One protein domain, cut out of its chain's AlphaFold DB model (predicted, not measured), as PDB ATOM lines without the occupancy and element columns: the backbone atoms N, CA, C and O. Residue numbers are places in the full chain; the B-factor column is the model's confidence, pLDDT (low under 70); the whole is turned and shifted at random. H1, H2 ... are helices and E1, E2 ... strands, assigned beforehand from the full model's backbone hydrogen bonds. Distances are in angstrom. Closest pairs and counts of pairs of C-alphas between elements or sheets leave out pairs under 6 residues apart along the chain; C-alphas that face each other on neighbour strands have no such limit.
ATOM      1  N   ALA A   6     -74.363 -87.535 -10.004       68.56
ATOM      2  CA  ALA A   6     -73.340 -87.270 -11.014       68.56
ATOM      3  C   ALA A   6     -73.936 -87.148 -12.427       68.56
ATOM      4  O   ALA A   6     -73.475 -86.320 -13.213       68.56
ATOM      5  N   PHE A   7     -74.980 -87.921 -12.728       64.00
ATOM      6  CA  PHE A   7     -75.714 -87.873 -13.991       64.00
ATOM      7  C   PHE A   7     -76.485 -86.553 -14.124       64.00
ATOM      8  O   PHE A   7     -76.349 -85.864 -15.131       64.00
ATOM      9  N   ASP A   8     -77.182 -86.111 -13.077       75.25
ATOM     10  CA  ASP A   8     -77.948 -84.854 -13.115       75.25
ATOM     11  C   ASP A   8     -77.059 -83.613 -13.260       75.25
ATOM     12  O   ASP A   8     -77.389 -82.665 -13.982       75.25
ATOM     13  N   LYS A   9     -75.883 -83.620 -12.618       75.69
ATOM     14  CA  LYS A   9     -74.875 -82.564 -12.799       75.69
ATOM     15  C   LYS A   9     -74.315 -82.542 -14.223       75.69
ATOM     16  O   LYS A   9     -74.044 -81.461 -14.743       75.69
ATOM     17  N   LEU A  10     -74.159 -83.710 -14.851       66.81
ATOM     18  CA  LEU A  10     -73.736 -83.831 -16.246       66.81
ATOM     19  C   LEU A  10     -74.766 -83.173 -17.179       66.81
ATOM     20  O   LEU A  10     -74.394 -82.322 -17.983       66.81
ATOM     21  N   TRP A  11     -76.058 -83.485 -17.021       65.94
ATOM     22  CA  TRP A  11     -77.126 -82.959 -17.882       65.94
ATOM     23  C   TRP A  11     -77.335 -81.453 -17.761       65.94
ATOM     24  O   TRP A  11     -77.481 -80.780 -18.782       65.94
ATOM     25  N   LYS A  12     -77.262 -80.896 -16.545       69.75
ATOM     26  CA  LYS A  12     -77.306 -79.435 -16.351       69.75
ATOM     27  C   LYS A  12     -76.164 -78.720 -17.078       69.75
ATOM     28  O   LYS A  12     -76.353 -77.621 -17.588       69.75
ATOM     29  N   LYS A  13     -74.984 -79.345 -17.159       63.22
ATOM     30  CA  LYS A  13     -73.838 -78.784 -17.881       63.22
ATOM     31  C   LYS A  13     -73.995 -78.898 -19.400       63.22
ATOM     32  O   LYS A  13     -73.710 -77.938 -20.105       63.22
ATOM     33  N   VAL A  14     -74.497 -80.031 -19.893       65.00
ATOM     34  CA  VAL A  14     -74.777 -80.240 -21.327       65.00
ATOM     35  C   VAL A  14     -75.821 -79.249 -21.850       65.00
ATOM     36  O   VAL A  14     -75.634 -78.701 -22.935       65.00
ATOM     37  N   ALA A  15     -76.870 -78.977 -21.067       60.84
ATOM     38  CA  ALA A  15     -77.909 -78.006 -21.413       60.84
ATOM     39  C   ALA A  15     -77.375 -76.565 -21.526       60.84
ATOM     40  O   ALA A  15     -77.836 -75.810 -22.375       60.84
ATOM     41  N   ASN A  16     -76.381 -76.198 -20.709       63.03
ATOM     42  CA  ASN A  16     -75.800 -74.853 -20.701       63.03
ATOM     43  C   ASN A  16     -74.692 -74.658 -21.749       63.03
ATOM     44  O   ASN A  16     -74.610 -73.595 -22.357       63.03
ATOM     45  N   ASP A  17     -73.843 -75.665 -21.979       59.19
ATOM     46  CA  ASP A  17     -72.700 -75.564 -22.904       59.19
ATOM     47  C   ASP A  17     -73.070 -75.910 -24.362       59.19
ATOM     48  O   ASP A  17     -72.223 -75.826 -25.257       59.19
ATOM     49  N   ASN A  18     -74.313 -76.356 -24.603       56.81
ATOM     50  CA  ASN A  18     -74.814 -76.904 -25.872       56.81
ATOM     51  C   ASN A  18     -73.884 -77.982 -26.478       56.81
ATOM     52  O   ASN A  18     -73.828 -78.204 -27.689       56.81
ATOM     53  N   ARG A  19     -73.089 -78.632 -25.619       57.03
ATOM     54  CA  ARG A  19     -72.065 -79.616 -25.962       57.03
ATOM     55  C   ARG A  19     -72.136 -80.763 -24.972       57.03
ATOM     56  O   ARG A  19     -72.085 -80.561 -23.760       57.03
ATOM     57  N   LEU A  20     -72.206 -81.983 -25.498       63.69
ATOM     58  CA  LEU A  20     -72.098 -83.191 -24.693       63.69
ATOM     59  C   LEU A  20     -70.674 -83.285 -24.119       63.69
ATOM     60  O   LEU A  20     -69.730 -83.636 -24.828       63.69
ATOM     61  N   VAL A  21     -70.503 -82.954 -22.837       67.19
ATOM     62  CA  VAL A  21     -69.238 -83.160 -22.122       67.19
ATOM     63  C   VAL A  21     -69.229 -84.586 -21.593       67.19
ATOM     64  O   VAL A  21     -70.002 -84.920 -20.699       67.19
ATOM     65  N   LEU A  22     -68.348 -85.431 -22.128       68.44
ATOM     66  CA  LEU A  22     -68.214 -86.798 -21.635       68.44
ATOM     67  C   LEU A  22     -67.660 -86.821 -20.197       68.44
ATOM     68  O   LEU A  22     -66.754 -86.032 -19.880       68.44
ATOM     69  N   PRO A  23     -68.161 -87.730 -19.331       73.31
ATOM     70  CA  PRO A  23     -67.539 -88.046 -18.049       73.31
ATOM     71  C   PRO A  23     -66.033 -88.270 -18.202       73.31
ATOM     72  O   PRO A  23     -65.575 -88.751 -19.240       73.31
ATOM     73  N   LYS A  24     -65.250 -87.931 -17.168       73.69
ATOM     74  CA  LYS A  24     -63.781 -88.056 -17.214       73.69
ATOM     75  C   LYS A  24     -63.335 -89.467 -17.611       73.69
ATOM     76  O   LYS A  24     -62.403 -89.587 -18.398       73.69
ATOM     77  N   ASP A  25     -64.054 -90.482 -17.146       74.62
ATOM     78  CA  ASP A  25     -63.736 -91.893 -17.380       74.62
ATOM     79  C   ASP A  25     -63.940 -92.329 -18.838       74.62
ATOM     80  O   ASP A  25     -63.354 -93.316 -19.259       74.62
ATOM     81  N   LEU A  26     -64.714 -91.573 -19.628       69.69
ATOM     82  CA  LEU A  26     -64.991 -91.853 -21.044       69.69
ATOM     83  C   LEU A  26     -64.135 -91.014 -22.003       69.69
ATOM     84  O   LEU A  26     -64.350 -91.025 -23.218       69.69
ATOM     85  N   LYS A  27     -63.152 -90.270 -21.482       78.75
ATOM     86  CA  LYS A  27     -62.202 -89.503 -22.296       78.75
ATOM     87  C   LYS A  27     -61.107 -90.416 -22.845       78.75
ATOM     88  O   LYS A  27     -59.967 -90.389 -22.389       78.75
ATOM     89  N   HIS A  28     -61.465 -91.211 -23.844       86.44
ATOM     90  CA  HIS A  28     -60.533 -92.062 -24.579       86.44
ATOM     91  C   HIS A  28     -60.066 -91.405 -25.886       86.44
ATOM     92  O   HIS A  28     -60.701 -90.480 -26.400       86.44
ATOM     93  N   THR A  29     -58.957 -91.906 -26.443       89.25
ATOM     94  CA  THR A  29     -58.454 -91.487 -27.763       89.25
ATOM     95  C   THR A  29     -59.501 -91.729 -28.841       89.25
ATOM     96  O   THR A  29     -59.835 -90.813 -29.582       89.25
ATOM     97  N   LEU A  30     -60.056 -92.940 -28.880       90.69
ATOM     98  CA  LEU A  30     -61.207 -93.317 -29.690       90.69
ATOM     99  C   LEU A  30     -62.206 -94.000 -28.764       90.69
ATOM    100  O   LEU A  30     -61.841 -94.925 -28.038       90.69
ATOM    101  N   PHE A  31     -63.453 -93.545 -28.786       91.31
ATOM    102  CA  PHE A  31     -64.535 -94.171 -28.043       91.31
ATOM    103  C   PHE A  31     -65.613 -94.639 -29.013       91.31
ATOM    104  O   PHE A  31     -66.333 -93.826 -29.600       91.31
ATOM    105  N   PHE A  32     -65.711 -95.957 -29.168       91.44
ATOM    106  CA  PHE A  32     -66.762 -96.593 -29.945       91.44
ATOM    107  C   PHE A  32     -67.889 -97.026 -29.004       91.44
ATOM    108  O   PHE A  32     -67.675 -97.890 -28.157       91.44
ATOM    109  N   SER A  33     -69.080 -96.435 -29.136       90.44
ATOM    110  CA  SER A  33     -70.232 -96.771 -28.279       90.44
ATOM    111  C   SER A  33     -70.804 -98.151 -28.584       90.44
ATOM    112  O   SER A  33     -71.392 -98.787 -27.715       90.44
ATOM    113  N   GLN A  34     -70.628 -98.619 -29.820       89.94
ATOM    114  CA  GLN A  34     -71.029 -99.950 -30.243       89.94
ATOM    115  C   GLN A  34     -70.066-100.476 -31.305       89.94
ATOM    116  O   GLN A  34     -69.793 -99.812 -32.310       89.94
ATOM    117  N   MET A  35     -69.584-101.696 -31.080       91.38
ATOM    118  CA  MET A  35     -68.696-102.412 -31.985       91.38
ATOM    119  C   MET A  35     -68.952-103.913 -31.849       91.38
ATOM    120  O   MET A  35     -68.681-104.504 -30.807       91.38
ATOM    121  N   ILE A  36     -69.502-104.529 -32.894       90.06
ATOM    122  CA  ILE A  36     -69.751-105.974 -32.912       90.06
ATOM    123  C   ILE A  36     -68.508-106.651 -33.473       90.06
ATOM    124  O   ILE A  36     -68.116-106.349 -34.599       90.06
ATOM    125  N   MET A  37     -67.916-107.570 -32.711       92.31
ATOM    126  CA  MET A  37     -66.730-108.327 -33.115       92.31
ATOM    127  C   MET A  37     -67.040-109.815 -33.288       92.31
ATOM    128  O   MET A  37     -67.852-110.372 -32.553       92.31
ATOM    129  N   LYS A  38     -66.377-110.456 -34.254       92.06
ATOM    130  CA  LYS A  38     -66.398-111.906 -34.475       92.06
ATOM    131  C   LYS A  38     -64.990-112.471 -34.349       92.06
ATOM    132  O   LYS A  38     -64.025-111.820 -34.741       92.06
ATOM    133  N   TRP A  39     -64.881-113.692 -33.835       91.94
ATOM    134  CA  TRP A  39     -63.638-114.453 -33.897       91.94
ATOM    135  C   TRP A  39     -63.415-114.978 -35.319       91.94
ATOM    136  O   TRP A  39     -64.308-115.593 -35.901       91.94
ATOM    137  N   SER A  40     -62.221-114.756 -35.862       89.38
ATOM    138  CA  SER A  40     -61.768-115.285 -37.146       89.38
ATOM    139  C   SER A  40     -60.704-116.361 -36.906       89.38
ATOM    140  O   SER A  40     -59.563-116.026 -36.577       89.38
ATOM    141  N   PRO A  41     -61.017-117.658 -37.108       87.44
ATOM    142  CA  PRO A  41     -60.045-118.740 -36.945       87.44
ATOM    143  C   PRO A  41     -58.860-118.636 -37.914       87.44
ATOM    144  O   PRO A  41     -57.743-119.002 -37.565       87.44
ATOM    145  N   LYS A  42     -59.093-118.096 -39.120       84.44
ATOM    146  CA  LYS A  42     -58.076-117.940 -40.173       84.44
ATOM    147  C   LYS A  42     -56.935-117.015 -39.752       84.44
ATOM    148  O   LYS A  42     -55.794-117.225 -40.141       84.44
ATOM    149  N   THR A  43     -57.266-115.965 -39.011       82.81
ATOM    150  CA  THR A  43     -56.327-114.908 -38.605       82.81
ATOM    151  C   THR A  43     -56.054-114.913 -37.107       82.81
ATOM    152  O   THR A  43     -55.299-114.061 -36.646       82.81
ATOM    153  N   GLN A  44     -56.677-115.849 -36.376       89.19
ATOM    154  CA  GLN A  44     -56.648-115.961 -34.917       89.19
ATOM    155  C   GLN A  44     -56.860-114.600 -34.245       89.19
ATOM    156  O   GLN A  44     -56.077-114.144 -33.412       89.19
ATOM    157  N   SER A  45     -57.906-113.903 -34.687       92.62
ATOM    158  CA  SER A  45     -58.163-112.524 -34.290       92.62
ATOM    159  C   SER A  45     -59.644-112.248 -34.079       92.62
ATOM    160  O   SER A  45     -60.509-112.869 -34.698       92.62
ATOM    161  N   PHE A  46     -59.939-111.280 -33.217       94.12
ATOM    162  CA  PHE A  46     -61.258-110.662 -33.149       94.12
ATOM    163  C   PHE A  46     -61.320-109.527 -34.158       94.12
ATOM    164  O   PHE A  46     -60.488-108.627 -34.112       94.12
ATOM    165  N   VAL A  47     -62.305-109.551 -35.051       94.50
ATOM    166  CA  VAL A  47     -62.487-108.550 -36.108       94.50
ATOM    167  C   VAL A  47     -63.866-107.919 -35.959       94.50
ATOM    168  O   VAL A  47     -64.865-108.627 -35.821       94.50
ATOM    169  N   SER A  48     -63.944-106.591 -35.985       94.00
ATOM    170  CA  SER A  48     -65.208-105.866 -35.949       94.00
ATOM    171  C   SER A  48     -65.907-105.860 -37.302       94.00
ATOM    172  O   SER A  48     -65.274-105.899 -38.358       94.00
ATOM    173  N   ASN A  49     -67.229-105.718 -37.272       79.94
ATOM    174  CA  ASN A  49     -68.002-105.489 -38.483       79.94
ATOM    175  C   ASN A  49     -67.668-104.118 -39.106       79.94
ATOM    176  O   ASN A  49     -67.183-103.209 -38.435       79.94
ATOM    177  N   GLY A  50     -67.960-103.970 -40.401       85.06
ATOM    178  CA  GLY A  50     -67.622-102.794 -41.217       85.06
ATOM    179  C   GLY A  50     -68.272-101.455 -40.819       85.06
ATOM    180  O   GLY A  50     -68.199-100.501 -41.597       85.06
ATOM    181  N   ARG A  51     -68.964-101.379 -39.673       90.25
ATOM    182  CA  ARG A  51     -69.703-100.207 -39.177       90.25
ATOM    183  C   ARG A  51     -69.327 -99.930 -37.724       90.25
ATOM    184  O   ARG A  51     -69.708-100.684 -36.836       90.25
ATOM    185  N   LEU A  52     -68.639 -98.818 -37.487       93.81
ATOM    186  CA  LEU A  52     -68.185 -98.397 -36.162       93.81
ATOM    187  C   LEU A  52     -68.990 -97.183 -35.697       93.81
ATOM    188  O   LEU A  52     -69.034 -96.173 -36.399       93.81
ATOM    189  N   GLN A  53     -69.608 -97.251 -34.515       93.31
ATOM    190  CA  GLN A  53     -70.262 -96.083 -33.914       93.31
ATOM    191  C   GLN A  53     -69.238 -95.269 -33.123       93.31
ATOM    192  O   GLN A  53     -68.982 -95.558 -31.956       93.31
ATOM    193  N   LEU A  54     -68.620 -94.279 -33.766       91.62
ATOM    194  CA  LEU A  54     -67.632 -93.394 -33.159       91.62
ATOM    195  C   LEU A  54     -68.340 -92.288 -32.369       91.62
ATOM    196  O   LEU A  54     -68.778 -91.272 -32.914       91.62
ATOM    197  N   ALA A  55     -68.436 -92.491 -31.060       90.75
ATOM    198  CA  ALA A  55     -69.078 -91.552 -30.156       90.75
ATOM    199  C   ALA A  55     -68.176 -90.344 -29.869       90.75
ATOM    200  O   ALA A  55     -68.645 -89.208 -29.912       90.75
ATOM    201  N   SER A  56     -66.879 -90.554 -29.622       89.69
ATOM    202  CA  SER A  56     -65.937 -89.445 -29.427       89.69
ATOM    203  C   SER A  56     -64.504 -89.776 -29.819       89.69
ATOM    204  O   SER A  56     -64.110 -90.942 -29.881       89.69
ATOM    205  N   MET A  57     -63.724 -88.721 -30.047       89.25
ATOM    206  CA  MET A  57     -62.283 -88.791 -30.267       89.25
ATOM    207  C   MET A  57     -61.589 -87.745 -29.396       89.25
ATOM    208  O   MET A  57     -61.986 -86.580 -29.393       89.25
ATOM    209  N   MET A  58     -60.576 -88.153 -28.631       88.38
ATOM    210  CA  MET A  58     -59.865 -87.290 -27.671       88.38
ATOM    211  C   MET A  58     -60.815 -86.555 -26.700       88.38
ATOM    212  O   MET A  58     -60.593 -85.401 -26.335       88.38
ATOM    213  N   GLY A  59     -61.922 -87.204 -26.319       83.12
ATOM    214  CA  GLY A  59     -62.978 -86.622 -25.482       83.12
ATOM    215  C   GLY A  59     -63.879 -85.584 -26.169       83.12
ATOM    216  O   GLY A  59     -64.780 -85.055 -25.518       83.12
ATOM    217  N   THR A  60     -63.675 -85.302 -27.459       85.88
ATOM    218  CA  THR A  60     -64.570 -84.462 -28.268       85.88
ATOM    219  C   THR A  60     -65.670 -85.328 -28.866       85.88
ATOM    220  O   THR A  60     -65.384 -86.290 -29.581       85.88
ATOM    221  N   HIS A  61     -66.926 -85.002 -28.563       85.19
ATOM    222  CA  HIS A  61     -68.083 -85.717 -29.096       85.19
ATOM    223  C   HIS A  61     -68.146 -85.595 -30.628       85.19
ATOM    224  O   HIS A  61     -68.085 -84.490 -31.164       85.19
ATOM    225  N   ILE A  62     -68.258 -86.739 -31.307       87.94
ATOM    226  CA  ILE A  62     -68.402 -86.851 -32.766       87.94
ATOM    227  C   ILE A  62     -69.801 -87.364 -33.114       87.94
ATOM    228  O   ILE A  62     -70.478 -86.756 -33.935       87.94
ATOM    229  N   GLY A  63     -70.235 -88.467 -32.491       87.94
ATOM    230  CA  GLY A  63     -71.572 -89.031 -32.691       87.94
ATOM    231  C   GLY A  63     -71.849 -89.504 -34.123       87.94
ATOM    232  O   GLY A  63     -72.928 -89.247 -34.648       87.94
ATOM    233  N   GLN A  64     -70.887 -90.169 -34.776       90.25
ATOM    234  CA  GLN A  64     -71.032 -90.626 -36.165       90.25
ATOM    235  C   GLN A  64     -70.861 -92.136 -36.314       90.25
ATOM    236  O   GLN A  64     -70.048 -92.764 -35.639       90.25
ATOM    237  N   ILE A  65     -71.596 -92.713 -37.266       92.25
ATOM    238  CA  ILE A  65     -71.357 -94.077 -37.736       92.25
ATOM    239  C   ILE A  65     -70.402 -93.995 -38.920       92.25
ATOM    240  O   ILE A  65     -70.753 -93.457 -39.969       92.25
ATOM    241  N   VAL A  66     -69.202 -94.538 -38.756       93.38
ATOM    242  CA  VAL A  66     -68.167 -94.533 -39.791       93.38
ATOM    243  C   VAL A  66     -67.968 -95.936 -40.348       93.38
ATOM    244  O   VAL A  66     -68.067 -96.940 -39.634       93.38
ATOM    245  N   LYS A  67     -67.672 -96.017 -41.648       94.31
ATOM    246  CA  LYS A  67     -67.220 -97.269 -42.255       94.31
ATOM    247  C   LYS A  67     -65.811 -97.549 -41.756       94.31
ATOM    248  O   LYS A  67     -64.946 -96.686 -41.867       94.31
ATOM    249  N   GLY A  68     -65.560 -98.739 -41.239       94.50
ATOM    250  CA  GLY A  68     -64.269 -99.059 -40.650       94.50
ATOM    251  C   GLY A  68     -64.233-100.458 -40.074       94.50
ATOM    252  O   GLY A  68     -65.262-101.122 -40.011       94.50
ATOM    253  N   ALA A  69     -63.053-100.890 -39.653       95.38
ATOM    254  CA  ALA A  69     -62.905-102.106 -38.877       95.38
ATOM    255  C   ALA A  69     -61.815-101.942 -37.821       95.38
ATOM    256  O   ALA A  69     -60.827-101.231 -38.022       95.38
ATOM    257  N   VAL A  70     -61.999-102.646 -36.717       96.06
ATOM    258  CA  VAL A  70     -61.021-102.865 -35.662       96.06
ATOM    259  C   VAL A  70     -60.693-104.346 -35.657       96.06
ATOM    260  O   VAL A  70     -61.575-105.185 -35.818       96.06
ATOM    261  N   GLU A  71     -59.430-104.681 -35.472       95.31
ATOM    262  CA  GLU A  71     -59.009-106.048 -35.250       95.31
ATOM    263  C   GLU A  71     -58.003-106.118 -34.117       95.31
ATOM    264  O   GLU A  71     -57.065-105.325 -34.057       95.31
ATOM    265  N   VAL A  72     -58.182-107.124 -33.272       95.12
ATOM    266  CA  VAL A  72     -57.223-107.516 -32.247       95.12
ATOM    267  C   VAL A  72     -56.717-108.905 -32.600       95.12
ATOM    268  O   VAL A  72     -57.461-109.885 -32.510       95.12
ATOM    269  N   GLN A  73     -55.466-108.986 -33.043       92.69
ATOM    270  CA  GLN A  73     -54.769-110.250 -33.245       92.69
ATOM    271  C   GLN A  73     -54.023-110.597 -31.970       92.69
ATOM    272  O   GLN A  73     -53.262-109.774 -31.461       92.69
ATOM    273  N   MET A  74     -54.247-111.808 -31.482       86.06
ATOM    274  CA  MET A  74     -53.571-112.314 -30.299       86.06
ATOM    275  C   MET A  74     -52.443-113.218 -30.784       86.06
ATOM    276  O   MET A  74     -52.709-114.285 -31.333       86.06
ATOM    277  N   ASP A  75     -51.196-112.772 -30.638       78.56
ATOM    278  CA  ASP A  75     -50.019-113.569 -30.992       78.56
ATOM    279  C   ASP A  75     -49.217-113.871 -29.716       78.56
ATOM    280  O   ASP A  75     -48.519-112.988 -29.203       78.56
ATOM    281  N   PRO A  76     -49.279-115.114 -29.200       72.06
ATOM    282  CA  PRO A  76     -48.558-115.507 -27.992       72.06
ATOM    283  C   PRO A  76     -47.034-115.343 -28.085       72.06
ATOM    284  O   PRO A  76     -46.373-115.232 -27.055       72.06
ATOM    285  N   ALA A  77     -46.466-115.353 -29.294       74.12
ATOM    286  CA  ALA A  77     -45.024-115.288 -29.521       74.12
ATOM    287  C   ALA A  77     -44.538-113.878 -29.887       74.12
ATOM    288  O   ALA A  77     -43.409-113.515 -29.557       74.12
ATOM    289  N   ARG A  78     -45.358-113.091 -30.595       69.81
ATOM    290  CA  ARG A  78     -44.958-111.783 -31.151       69.81
ATOM    291  C   ARG A  78     -45.621-110.588 -30.475       69.81
ATOM    292  O   ARG A  78     -45.227-109.462 -30.767       69.81
ATOM    293  N   GLY A  79     -46.549-110.828 -29.553       82.75
ATOM    294  CA  GLY A  79     -47.322-109.795 -28.877       82.75
ATOM    295  C   GLY A  79     -48.559-109.386 -29.673       82.75
ATOM    296  O   GLY A  79     -48.617-109.520 -30.895       82.75
ATOM    297  N   ASP A  80     -49.561-108.880 -28.960       91.06
ATOM    298  CA  ASP A  80     -50.842-108.522 -29.559       91.06
ATOM    299  C   ASP A  80     -50.696-107.387 -30.585       91.06
ATOM    300  O   ASP A  80     -49.922-106.435 -30.414       91.06
ATOM    301  N   VAL A  81     -51.483-107.478 -31.658       93.94
ATOM    302  CA  VAL A  81     -51.544-106.471 -32.722       93.94
ATOM    303  C   VAL A  81     -52.947-105.892 -32.774       93.94
ATOM    304  O   VAL A  81     -53.921-106.603 -33.015       93.94
ATOM    305  N   LEU A  82     -53.044-104.578 -32.605       95.31
ATOM    306  CA  LEU A  82     -54.275-103.826 -32.803       95.31
ATOM    307  C   LEU A  82     -54.233-103.153 -34.174       95.31
ATOM    308  O   LEU A  82     -53.366-102.321 -34.423       95.31
ATOM    309  N   ASN A  83     -55.183-103.471 -35.049       95.88
ATOM    310  CA  ASN A  83     -55.397-102.765 -36.308       95.88
ATOM    311  C   ASN A  83     -56.710-101.982 -36.240       95.88
ATOM    312  O   ASN A  83     -57.729-102.501 -35.796       95.88
ATOM    313  N   ILE A  84     -56.706-100.742 -36.713       96.00
ATOM    314  CA  ILE A  84     -57.896 -99.899 -36.819       96.00
ATOM    315  C   ILE A  84     -57.851 -99.198 -38.168       96.00
ATOM    316  O   ILE A  84     -56.833 -98.615 -38.538       96.00
ATOM    317  N   TYR A  85     -58.965 -99.200 -38.893       96.19
ATOM    318  CA  TYR A  85     -59.187 -98.219 -39.941       96.19
ATOM    319  C   TYR A  85     -60.603 -97.674 -39.875       96.19
ATOM    320  O   TYR A  85     -61.540 -98.377 -39.497       96.19
ATOM    321  N   PHE A  86     -60.763 -96.438 -40.318       94.81
ATOM    322  CA  PHE A  86     -62.068 -95.867 -40.601       94.81
ATOM    323  C   PHE A  86     -61.979 -94.907 -41.782       94.81
ATOM    324  O   PHE A  86     -60.905 -94.423 -42.142       94.81
ATOM    325  N   VAL A  87     -63.126 -94.678 -42.403       95.00
ATOM    326  CA  VAL A  87     -63.312 -93.797 -43.547       95.00
ATOM    327  C   VAL A  87     -64.179 -92.633 -43.096       95.00
ATOM    328  O   VAL A  87     -65.244 -92.839 -42.509       95.00
ATOM    329  N   SER A  88     -63.702 -91.417 -43.344       91.69
ATOM    330  CA  SER A  88     -64.452 -90.192 -43.093       91.69
ATOM    331  C   SER A  88     -65.678 -90.105 -44.015       91.69
ATOM    332  O   SER A  88     -65.725 -90.772 -45.055       91.69
ATOM    333  N   PRO A  89     -66.651 -89.234 -43.705       88.19
ATOM    334  CA  PRO A  89     -67.768 -88.958 -44.611       88.19
ATOM    335  C   PRO A  89     -67.331 -88.504 -46.013       88.19
ATOM    336  O   PRO A  89     -68.010 -88.796 -46.991       88.19
ATOM    337  N   ASN A  90     -66.167 -87.854 -46.122       91.25
ATOM    338  CA  ASN A  90     -65.603 -87.380 -47.389       91.25
ATOM    339  C   ASN A  90     -64.811 -88.467 -48.143       91.25
ATOM    340  O   ASN A  90     -64.187 -88.186 -49.163       91.25
ATOM    341  N   GLY A  91     -64.799 -89.708 -47.645       93.81
ATOM    342  CA  GLY A  91     -64.140 -90.840 -48.297       93.81
ATOM    343  C   GLY A  91     -62.654 -90.997 -47.975       93.81
ATOM    344  O   GLY A  91     -62.010 -91.902 -48.509       93.81
ATOM    345  N   GLU A  92     -62.094 -90.170 -47.090       96.06
ATOM    346  CA  GLU A  92     -60.685 -90.279 -46.716       96.06
ATOM    347  C   GLU A  92     -60.508 -91.365 -45.656       96.06
ATOM    348  O   GLU A  92     -61.242 -91.406 -44.671       96.06
ATOM    349  N   TRP A  93     -59.531 -92.252 -45.832       96.50
ATOM    350  CA  TRP A  93     -59.269 -93.321 -44.873       96.50
ATOM    351  C   TRP A  93     -58.109 -92.974 -43.949       96.50
ATOM    352  O   TRP A  93     -57.144 -92.325 -44.350       96.50
ATOM    353  N   TYR A  94     -58.198 -93.452 -42.714       96.31
ATOM    354  CA  TYR A  94     -57.140 -93.401 -41.713       96.31
ATOM    355  C   TYR A  94     -56.907 -94.814 -41.205       96.31
ATOM    356  O   TYR A  94     -57.865 -95.547 -40.956       96.31
ATOM    357  N   TYR A  95     -55.643 -95.196 -41.081       97.75
ATOM    358  CA  TYR A  95     -55.208 -96.517 -40.662       97.75
ATOM    359  C   TYR A  95     -54.191 -96.411 -39.531       97.75
ATOM    360  O   TYR A  95     -53.286 -95.571 -39.557       97.75
ATOM    361  N   PHE A  96     -54.334 -97.301 -38.558       97.44
ATOM    362  CA  PHE A  96     -53.483 -97.420 -37.389       97.44
ATOM    363  C   PHE A  96     -53.206 -98.898 -37.141       97.44
ATOM    364  O   PHE A  96     -54.132 -99.704 -37.062       97.44
ATOM    365  N   GLN A  97     -51.939 -99.238 -36.979       96.75
ATOM    366  CA  GLN A  97     -51.500-100.503 -36.424       96.75
ATOM    367  C   GLN A  97     -50.678-100.212 -35.185       96.75
ATOM    368  O   GLN A  97     -49.749 -99.412 -35.236       96.75
ATOM    369  N   TYR A  98     -51.009-100.869 -34.088       94.94
ATOM    370  CA  TYR A  98     -50.255-100.775 -32.860       94.94
ATOM    371  C   TYR A  98     -49.778-102.157 -32.440       94.94
ATOM    372  O   TYR A  98     -50.582-103.070 -32.250       94.94
ATOM    373  N   THR A  99     -48.466-102.306 -32.305       94.38
ATOM    374  CA  THR A  99     -47.833-103.546 -31.854       94.38
ATOM    375  C   THR A  99     -46.516-103.223 -31.164       94.38
ATOM    376  O   THR A  99     -45.766-102.360 -31.616       94.38
ATOM    377  N   ASN A 100     -46.247-103.876 -30.032       91.12
ATOM    378  CA  ASN A 100     -44.976-103.777 -29.306       91.12
ATOM    379  C   ASN A 100     -44.468-102.341 -29.062       91.12
ATOM    380  O   ASN A 100     -43.273-102.069 -29.127       91.12
ATOM    381  N   GLY A 101     -45.383-101.412 -28.764       91.69
ATOM    382  CA  GLY A 101     -45.050-100.009 -28.502       91.69
ATOM    383  C   GLY A 101     -44.915 -99.138 -29.752       91.69
ATOM    384  O   GLY A 101     -44.779 -97.924 -29.619       91.69
ATOM    385  N   VAL A 102     -45.002 -99.707 -30.951       93.81
ATOM    386  CA  VAL A 102     -44.920 -98.975 -32.217       93.81
ATOM    387  C   VAL A 102     -46.323 -98.748 -32.771       93.81
ATOM    388  O   VAL A 102     -47.079 -99.694 -32.983       93.81
ATOM    389  N   LEU A 103     -46.669 -97.484 -33.005       95.62
ATOM    390  CA  LEU A 103     -47.847 -97.057 -33.746       95.62
ATOM    391  C   LEU A 103     -47.449 -96.752 -35.192       95.62
ATOM    392  O   LEU A 103     -46.907 -95.687 -35.483       95.62
ATOM    393  N   THR A 104     -47.779 -97.649 -36.106       96.69
ATOM    394  CA  THR A 104     -47.630 -97.428 -37.544       96.69
ATOM    395  C   THR A 104     -48.929 -96.865 -38.100       96.69
ATOM    396  O   THR A 104     -49.993 -97.460 -37.928       96.69
ATOM    397  N   THR A 105     -48.881 -95.712 -38.768       97.50
ATOM    398  CA  THR A 105     -50.100 -95.034 -39.235       97.50
ATOM    399  C   THR A 105     -49.981 -94.451 -40.635       97.50
ATOM    400  O   THR A 105     -48.930 -93.958 -41.034       97.50
ATOM    401  N   ALA A 106     -51.076 -94.504 -41.390       97.69
ATOM    402  CA  ALA A 106     -51.175 -93.946 -42.732       97.69
ATOM    403  C   ALA A 106     -52.592 -93.436 -43.004       97.69
ATOM    404  O   ALA A 106     -53.557 -93.872 -42.376       97.69
ATOM    405  N   SER A 107     -52.727 -92.552 -43.983       97.88
ATOM    406  CA  SER A 107     -54.013 -92.061 -44.474       97.88
ATOM    407  C   SER A 107     -54.007 -91.910 -45.997       97.88
ATOM    408  O   SER A 107     -52.947 -91.843 -46.619       97.88
ATOM    409  N   SER A 108     -55.186 -91.789 -46.614       97.56
ATOM    410  CA  SER A 108     -55.292 -91.243 -47.972       97.56
ATOM    411  C   SER A 108     -54.960 -89.754 -48.048       97.56
ATOM    412  O   SER A 108     -54.740 -89.265 -49.150       97.56
ATOM    413  N   LYS A 109     -54.964 -89.023 -46.922       96.81
ATOM    414  CA  LYS A 109     -54.638 -87.592 -46.893       96.81
ATOM    415  C   LYS A 109     -53.128 -87.359 -46.924       96.81
ATOM    416  O   LYS A 109     -52.450 -87.740 -45.961       96.81
ATOM    417  N   PRO A 110     -52.591 -86.688 -47.958       95.06
ATOM    418  CA  PRO A 110     -51.180 -86.326 -48.000       95.06
ATOM    419  C   PRO A 110     -50.763 -85.461 -46.809       95.06
ATOM    420  O   PRO A 110     -49.694 -85.678 -46.250       95.06
ATOM    421  N   GLU A 111     -51.616 -84.535 -46.361       95.69
ATOM    422  CA  GLU A 111     -51.321 -83.631 -45.241       95.69
ATOM    423  C   GLU A 111     -51.100 -84.405 -43.941       95.69
ATOM    424  O   GLU A 111     -50.179 -84.100 -43.184       95.69
ATOM    425  N   TYR A 112     -51.905 -85.444 -43.704       95.38
ATOM    426  CA  TYR A 112     -51.740 -86.333 -42.558       95.38
ATOM    427  C   TYR A 112     -50.413 -87.091 -42.637       95.38
ATOM    428  O   TYR A 112     -49.632 -87.077 -41.689       95.38
ATOM    429  N   ASN A 113     -50.127 -87.710 -43.785       95.81
ATOM    430  CA  ASN A 113     -48.899 -88.486 -43.971       95.81
ATOM    431  C   ASN A 113     -47.648 -87.605 -43.840       95.81
ATOM    432  O   ASN A 113     -46.679 -88.003 -43.198       95.81
ATOM    433  N   ASN A 114     -47.691 -86.386 -44.382       95.31
ATOM    434  CA  ASN A 114     -46.621 -85.399 -44.257       95.31
ATOM    435  C   ASN A 114     -46.429 -84.958 -42.801       95.31
ATOM    436  O   ASN A 114     -45.292 -84.835 -42.346       95.31
ATOM    437  N   ALA A 115     -47.517 -84.764 -42.048       94.00
ATOM    438  CA  ALA A 115     -47.439 -84.442 -40.627       94.00
ATOM    439  C   ALA A 115     -46.793 -85.577 -39.815       94.00
ATOM    440  O   ALA A 115     -45.955 -85.305 -38.957       94.00
ATOM    441  N   VAL A 116     -47.130 -86.838 -40.117       93.19
ATOM    442  CA  VAL A 116     -46.523 -88.022 -39.484       93.19
ATOM    443  C   VAL A 116     -45.037 -88.129 -39.836       93.19
ATOM    444  O   VAL A 116     -44.207 -88.283 -38.942       93.19
ATOM    445  N   ALA A 117     -44.680 -87.983 -41.115       90.69
ATOM    446  CA  ALA A 117     -43.290 -88.018 -41.572       90.69
ATOM    447  C   ALA A 117     -42.446 -86.865 -40.994       90.69
ATOM    448  O   ALA A 117     -41.261 -87.033 -40.712       90.69
ATOM    449  N   GLY A 118     -43.066 -85.701 -40.782       90.88
ATOM    450  CA  GLY A 118     -42.449 -84.511 -40.201       90.88
ATOM    451  C   GLY A 118     -42.378 -84.496 -38.670       90.88
ATOM    452  O   GLY A 118     -41.922 -83.500 -38.094       90.88
ATOM    453  N   LEU A 119     -42.822 -85.554 -37.977       90.31
ATOM    454  CA  LEU A 119     -42.772 -85.606 -36.516       90.31
ATOM    455  C   LEU A 119     -41.326 -85.487 -36.014       90.31
ATOM    456  O   LEU A 119     -40.443 -86.280 -36.339       90.31
ATOM    457  N   LYS A 120     -41.080 -84.511 -35.130       82.62
ATOM    458  CA  LYS A 120     -39.783 -84.396 -34.444       82.62
ATOM    459  C   LYS A 120     -39.526 -85.672 -33.636       82.62
ATOM    460  O   LYS A 120     -40.437 -86.169 -32.975       82.62
ATOM    461  N   ARG A 121     -38.267 -86.131 -33.575       77.94
ATOM    462  CA  ARG A 121     -37.873 -87.361 -32.846       77.94
ATOM    463  C   ARG A 121     -38.451 -87.464 -31.431       77.94
ATOM    464  O   ARG A 121     -38.860 -88.544 -31.037       77.94
ATOM    465  N   LYS A 122     -38.528 -86.351 -30.692       76.12
ATOM    466  CA  LYS A 122     -39.072 -86.310 -29.320       76.12
ATOM    467  C   LYS A 122     -40.574 -86.616 -29.208       76.12
ATOM    468  O   LYS A 122     -41.040 -86.937 -28.126       76.12
ATOM    469  N   PHE A 123     -41.325 -86.453 -30.296       78.50
ATOM    470  CA  PHE A 123     -42.748 -86.791 -30.377       78.50
ATOM    471  C   PHE A 123     -42.952 -88.149 -31.046       78.50
ATOM    472  O   PHE A 123     -43.841 -88.896 -30.660       78.50
ATOM    473  N   ALA A 124     -42.091 -88.484 -32.010       81.38
ATOM    474  CA  ALA A 124     -42.089 -89.784 -32.667       81.38
ATOM    475  C   ALA A 124     -41.573 -90.915 -31.768       81.38
ATOM    476  O   ALA A 124     -41.805 -92.072 -32.089       81.38
ATOM    477  N   LYS A 125     -40.849 -90.615 -30.681       89.19
ATOM    478  CA  LYS A 125     -40.380 -91.589 -29.688       89.19
ATOM    479  C   LYS A 125     -40.549 -91.032 -28.282       89.19
ATOM    480  O   LYS A 125     -39.964 -90.003 -27.949       89.19
ATOM    481  N   VAL A 126     -41.312 -91.735 -27.456       90.75
ATOM    482  CA  VAL A 126     -41.623 -91.351 -26.077       90.75
ATOM    483  C   VAL A 126     -41.261 -92.503 -25.151       90.75
ATOM    484  O   VAL A 126     -41.579 -93.655 -25.432       90.75
ATOM    485  N   LYS A 127     -40.597 -92.208 -24.033       88.81
ATOM    486  CA  LYS A 127     -40.285 -93.201 -23.002       88.81
ATOM    487  C   LYS A 127     -41.214 -92.997 -21.811       88.81
ATOM    488  O   LYS A 127     -41.225 -91.919 -21.226       88.81
ATOM    489  N   ILE A 128     -41.976 -94.027 -21.454       89.00
ATOM    490  CA  ILE A 128     -42.920 -94.017 -20.330       89.00
ATOM    491  C   ILE A 128     -42.631 -95.253 -19.483       89.00
ATOM    492  O   ILE A 128     -42.616 -96.368 -20.002       89.00
ATOM    493  N   ASN A 129     -42.363 -95.064 -18.188       90.44
ATOM    494  CA  ASN A 129     -42.088 -96.147 -17.232       90.44
ATOM    495  C   ASN A 129     -41.055 -97.175 -17.739       90.44
ATOM    496  O   ASN A 129     -41.245 -98.382 -17.631       90.44
ATOM    497  N   GLY A 130     -39.972 -96.699 -18.363       87.19
ATOM    498  CA  GLY A 130     -38.906 -97.554 -18.893       87.19
ATOM    499  C   GLY A 130     -39.176 -98.169 -20.273       87.19
ATOM    500  O   GLY A 130     -38.214 -98.549 -20.939       87.19
ATOM    501  N   LYS A 131     -40.428 -98.194 -20.746       88.50
ATOM    502  CA  LYS A 131     -40.808 -98.683 -22.081       88.50
ATOM    503  C   LYS A 131     -40.772 -97.556 -23.109       88.50
ATOM    504  O   LYS A 131     -41.116 -96.414 -22.804       88.50
ATOM    505  N   THR A 132     -40.340 -97.878 -24.324       91.06
ATOM    506  CA  THR A 132     -40.304 -96.927 -25.441       91.06
ATOM    507  C   THR A 132     -41.509 -97.154 -26.335       91.06
ATOM    508  O   THR A 132     -41.806 -98.289 -26.692       91.06
ATOM    509  N   TYR A 133     -42.161 -96.062 -26.699       93.06
ATOM    510  CA  TYR A 133     -43.256 -96.013 -27.646       93.06
ATOM    511  C   TYR A 133     -42.823 -95.171 -28.837       93.06
ATOM    512  O   TYR A 133     -42.161 -94.147 -28.640       93.06
ATOM    513  N   SER A 134     -43.175 -95.575 -30.052       94.06
ATOM    514  CA  SER A 134     -42.856 -94.812 -31.256       94.06
ATOM    515  C   SER A 134     -44.034 -94.666 -32.202       94.06
ATOM    516  O   SER A 134     -44.974 -95.451 -32.168       94.06
ATOM    517  N   VAL A 135     -43.976 -93.635 -33.042       94.88
ATOM    518  CA  VAL A 135     -44.899 -93.422 -34.154       94.88
ATOM    519  C   VAL A 135     -44.107 -93.484 -35.448       94.88
ATOM    520  O   VAL A 135     -43.082 -92.814 -35.583       94.88
ATOM    521  N   GLU A 136     -44.589 -94.285 -36.389       94.00
ATOM    522  CA  GLU A 136     -43.946 -94.536 -37.673       94.00
ATOM    523  C   GLU A 136     -44.944 -94.361 -38.821       94.00
ATOM    524  O   GLU A 136     -46.148 -94.603 -38.684       94.00
ATOM    525  N   ALA A 137     -44.441 -93.915 -39.972       94.25
ATOM    526  CA  ALA A 137     -45.247 -93.790 -41.176       94.25
ATOM    527  C   ALA A 137     -45.524 -95.181 -41.762       94.25
ATOM    528  O   ALA A 137     -44.608 -95.934 -42.088       94.25
ATOM    529  N   GLY A 138     -46.802 -95.514 -41.902       93.75
ATOM    530  CA  GLY A 138     -47.267 -96.675 -42.646       93.75
ATOM    531  C   GLY A 138     -47.419 -96.377 -44.136       93.75
ATOM    532  O   GLY A 138     -47.015 -95.331 -44.642       93.75
ATOM    533  N   ASN A 139     -48.076 -97.292 -44.848       92.75
ATOM    534  CA  ASN A 139     -48.394 -97.119 -46.263       92.75
ATOM    535  C   ASN A 139     -49.802 -97.630 -46.613       92.75
ATOM    536  O   ASN A 139     -50.459 -98.328 -45.835       92.75
ATOM    537  N   SER A 140     -50.260 -97.290 -47.820       93.81
ATOM    538  CA  SER A 140     -51.568 -97.684 -48.358       93.81
ATOM    539  C   SER A 140     -51.727 -99.195 -48.558       93.81
ATOM    540  O   SER A 140     -52.851 -99.705 -48.518       93.81
ATOM    541  N   GLY A 141     -50.623 -99.928 -48.729       96.31
ATOM    542  CA  GLY A 141     -50.610-101.386 -48.811       96.31
ATOM    543  C   GLY A 141     -51.073-102.030 -47.506       96.31
ATOM    544  O   GLY A 141     -51.959-102.880 -47.536       96.31
ATOM    545  N   MET A 142     -50.560-101.570 -46.361       94.50
ATOM    546  CA  MET A 142     -50.970-102.072 -45.039       94.50
ATOM    547  C   MET A 142     -52.471-101.878 -44.794       94.50
ATOM    548  O   MET A 142     -53.167-102.822 -44.417       94.50
ATOM    549  N   TYR A 143     -52.988-100.681 -45.100       95.12
ATOM    550  CA  TYR A 143     -54.426-100.401 -45.071       95.12
ATOM    551  C   TYR A 143     -55.208-101.359 -45.978       95.12
ATOM    552  O   TYR A 143     -56.195-101.956 -45.546       95.12
ATOM    553  N   SER A 144     -54.764-101.533 -47.226       94.38
ATOM    554  CA  SER A 144     -55.456-102.373 -48.207       94.38
ATOM    555  C   SER A 144     -55.515-103.833 -47.759       94.38
ATOM    556  O   SER A 144     -56.582-104.444 -47.817       94.38
ATOM    557  N   GLN A 145     -54.405-104.370 -47.245       93.00
ATOM    558  CA  GLN A 145     -54.335-105.731 -46.710       93.00
ATOM    559  C   GLN A 145     -55.258-105.911 -45.504       93.00
ATOM    560  O   GLN A 145     -56.023-106.877 -45.442       93.00
ATOM    561  N   PHE A 146     -55.249-104.962 -44.561       93.12
ATOM    562  CA  PHE A 146     -56.147-105.032 -43.415       93.12
ATOM    563  C   PHE A 146     -57.619-104.938 -43.831       93.12
ATOM    564  O   PHE A 146     -58.426-105.755 -43.396       93.12
ATOM    565  N   ARG A 147     -57.970-104.012 -44.727       92.94
ATOM    566  CA  ARG A 147     -59.340-103.853 -45.228       92.94
ATOM    567  C   ARG A 147     -59.871-105.129 -45.881       92.94
ATOM    568  O   ARG A 147     -61.000-105.522 -45.606       92.94
ATOM    569  N   LEU A 148     -59.075-105.766 -46.742       90.88
ATOM    570  CA  LEU A 148     -59.458-107.017 -47.406       90.88
ATOM    571  C   LEU A 148     -59.697-108.136 -46.391       90.88
ATOM    572  O   LEU A 148     -60.707-108.833 -46.451       90.88
ATOM    573  N   ARG A 149     -58.793-108.261 -45.420       87.50
ATOM    574  CA  ARG A 149     -58.883-109.257 -44.355       87.50
ATOM    575  C   ARG A 149     -60.096-109.039 -43.456       87.50
ATOM    576  O   ARG A 149     -60.829-109.991 -43.205       87.50
ATOM    577  N   ALA A 150     -60.353-107.796 -43.054       88.69
ATOM    578  CA  ALA A 150     -61.513-107.443 -42.248       88.69
ATOM    579  C   ALA A 150     -62.831-107.751 -42.972       88.69
ATOM    580  O   ALA A 150     -63.748-108.306 -42.373       88.69
ATOM    581  N   ASN A 151     -62.900-107.468 -44.277       86.19
ATOM    582  CA  ASN A 151     -64.064-107.810 -45.094       86.19
ATOM    583  C   ASN A 151     -64.257-109.326 -45.240       86.19
ATOM    584  O   ASN A 151     -65.388-109.764 -45.360       86.19
ATOM    585  N   SER A 152     -63.184-110.124 -45.226       83.38
ATOM    586  CA  SER A 152     -63.280-111.590 -45.338       83.38
ATOM    587  C   SER A 152     -63.712-112.302 -44.050       83.38
ATOM    588  O   SER A 152     -63.986-113.497 -44.082       83.38
ATOM    589  N   ALA A 153     -63.739-111.594 -42.917       76.12
ATOM    590  CA  ALA A 153     -64.187-112.138 -41.634       76.12
ATOM    591  C   ALA A 153     -65.720-112.085 -41.457       76.12
ATOM    592  O   ALA A 153     -66.235-112.593 -40.456       76.12
ATOM    593  N   PHE A 154     -66.443-111.462 -42.399       67.25
ATOM    594  CA  PHE A 154     -67.893-111.269 -42.359       67.25
ATOM    595  C   PHE A 154     -68.585-111.740 -43.628       67.25
ATOM    596  O   PHE A 154     -67.999-111.586 -44.721       67.25
TER     597      PHE A 154
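Overview. This is residues 6 to 154 of the 154 residues of an uncharacterized protein of Saprospira grandis (strain Lewin) (UniProt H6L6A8). One large, twisted sheet of ten strands folds over at E5, whose bend leaves E1, E4 and the first part of E5 as a wing at a large angle to the slab of E6, E7 and E8. H4 crosses one side of that slab, H2 and H3 are near E10, and H1 lies away from the sheet before a long link. The printed part has 149 residues, with four named helices and ten named strands; along the chain H1 comes first, then the strands E1 to E8, then H2 and H3, then E9 and E10, and last H4; the sheet is branched and mixed, with E8 and E10 parallel neighbours and its other neighbour pairs antiparallel. The class is mixed, helices and strands; the whole is only just compact, close to loose, with a radius of gyration of the C-alphas of 17.2 A and spans of 48 by 40 by 34 A.

Along the chain. The longest strand, E5, is residues 60 to 73, 28.0 A, from C-alpha 60 at (-64.570, -84.462, -28.268). E6 is residues 81 to 87, 20.4 A; E7 93 to 99, 20.1 A; E8 102 to 107; E10 131 to 137, 20.2 A; E9 125 to 128. E4 is residues 51 to 57, E1 30 to 34, E3 45 to 48 and E2 37 to 40. H4 is residues 140 to 152, 18.4 A, ending at C-alpha 152 (-63.280, -111.590, -45.338). H2 is residues 110 to 117, H3 121 to 124. H1 is residues 6 to 17, 16.7 A, from C-alpha 6 at (-73.340, -87.270, -11.014).

Arrangement. E5 bends by 99 degrees at residue 63. E3 and E4 lie on one side of it, with N 46 and O 72 at 2.9 A and N 54 and O 64 at 2.8 A, and E6 on the other side, with N 71 and O 83 at 2.8 A. E4 to E8 form a meander, each strand the antiparallel neighbour of the one before; N 84 and O 96 of E6 and E7 are 2.8 A apart, N 97 and O 104 of E7 and E8 2.8 A. E8 is parallel to E10, with N 103 and O 134 at 2.8 A. The edge strands are E1 beside E4, N 31 and O 56 at 2.9 A; E2 beside E3, N 38 and O 47 at 2.8 A; and E9 beside E10, N 126 and O 133 at 2.8 A. H4 is on the sheet at a height of 8.4 A, over E5 and only just over E6 and E7 with 3 C-alphas each; it runs across the strands, at 77 degrees to E5 on the local plane. The closest C-alphas of H4 and E7, Tyr 143 and Tyr 95, are 5.9 A apart. H2 is on the sheet at a height of 6.5 A, slantwise to the strands and only just over E10, with 3 C-alphas. H3 is at the sheet's level; its Ala 124 and Val 135 of E10 have the closest C-alphas, 4.8 A. H1 is not on the sheet. In H1, H2 and H4 every O i to N i+4 pair is within hydrogen-bond range; H3 is too short for one.

Size, cuts and confidence. The C-alphas farthest apart, Asn 16 and Ala 77, are 51.6 A apart. The printed part has no cut, and its one long link is H1 to E1. Mean pLDDT of the printed part is 87.2; residues 6 to 7, 10 to 22, 26, 78 and 154 are under 70.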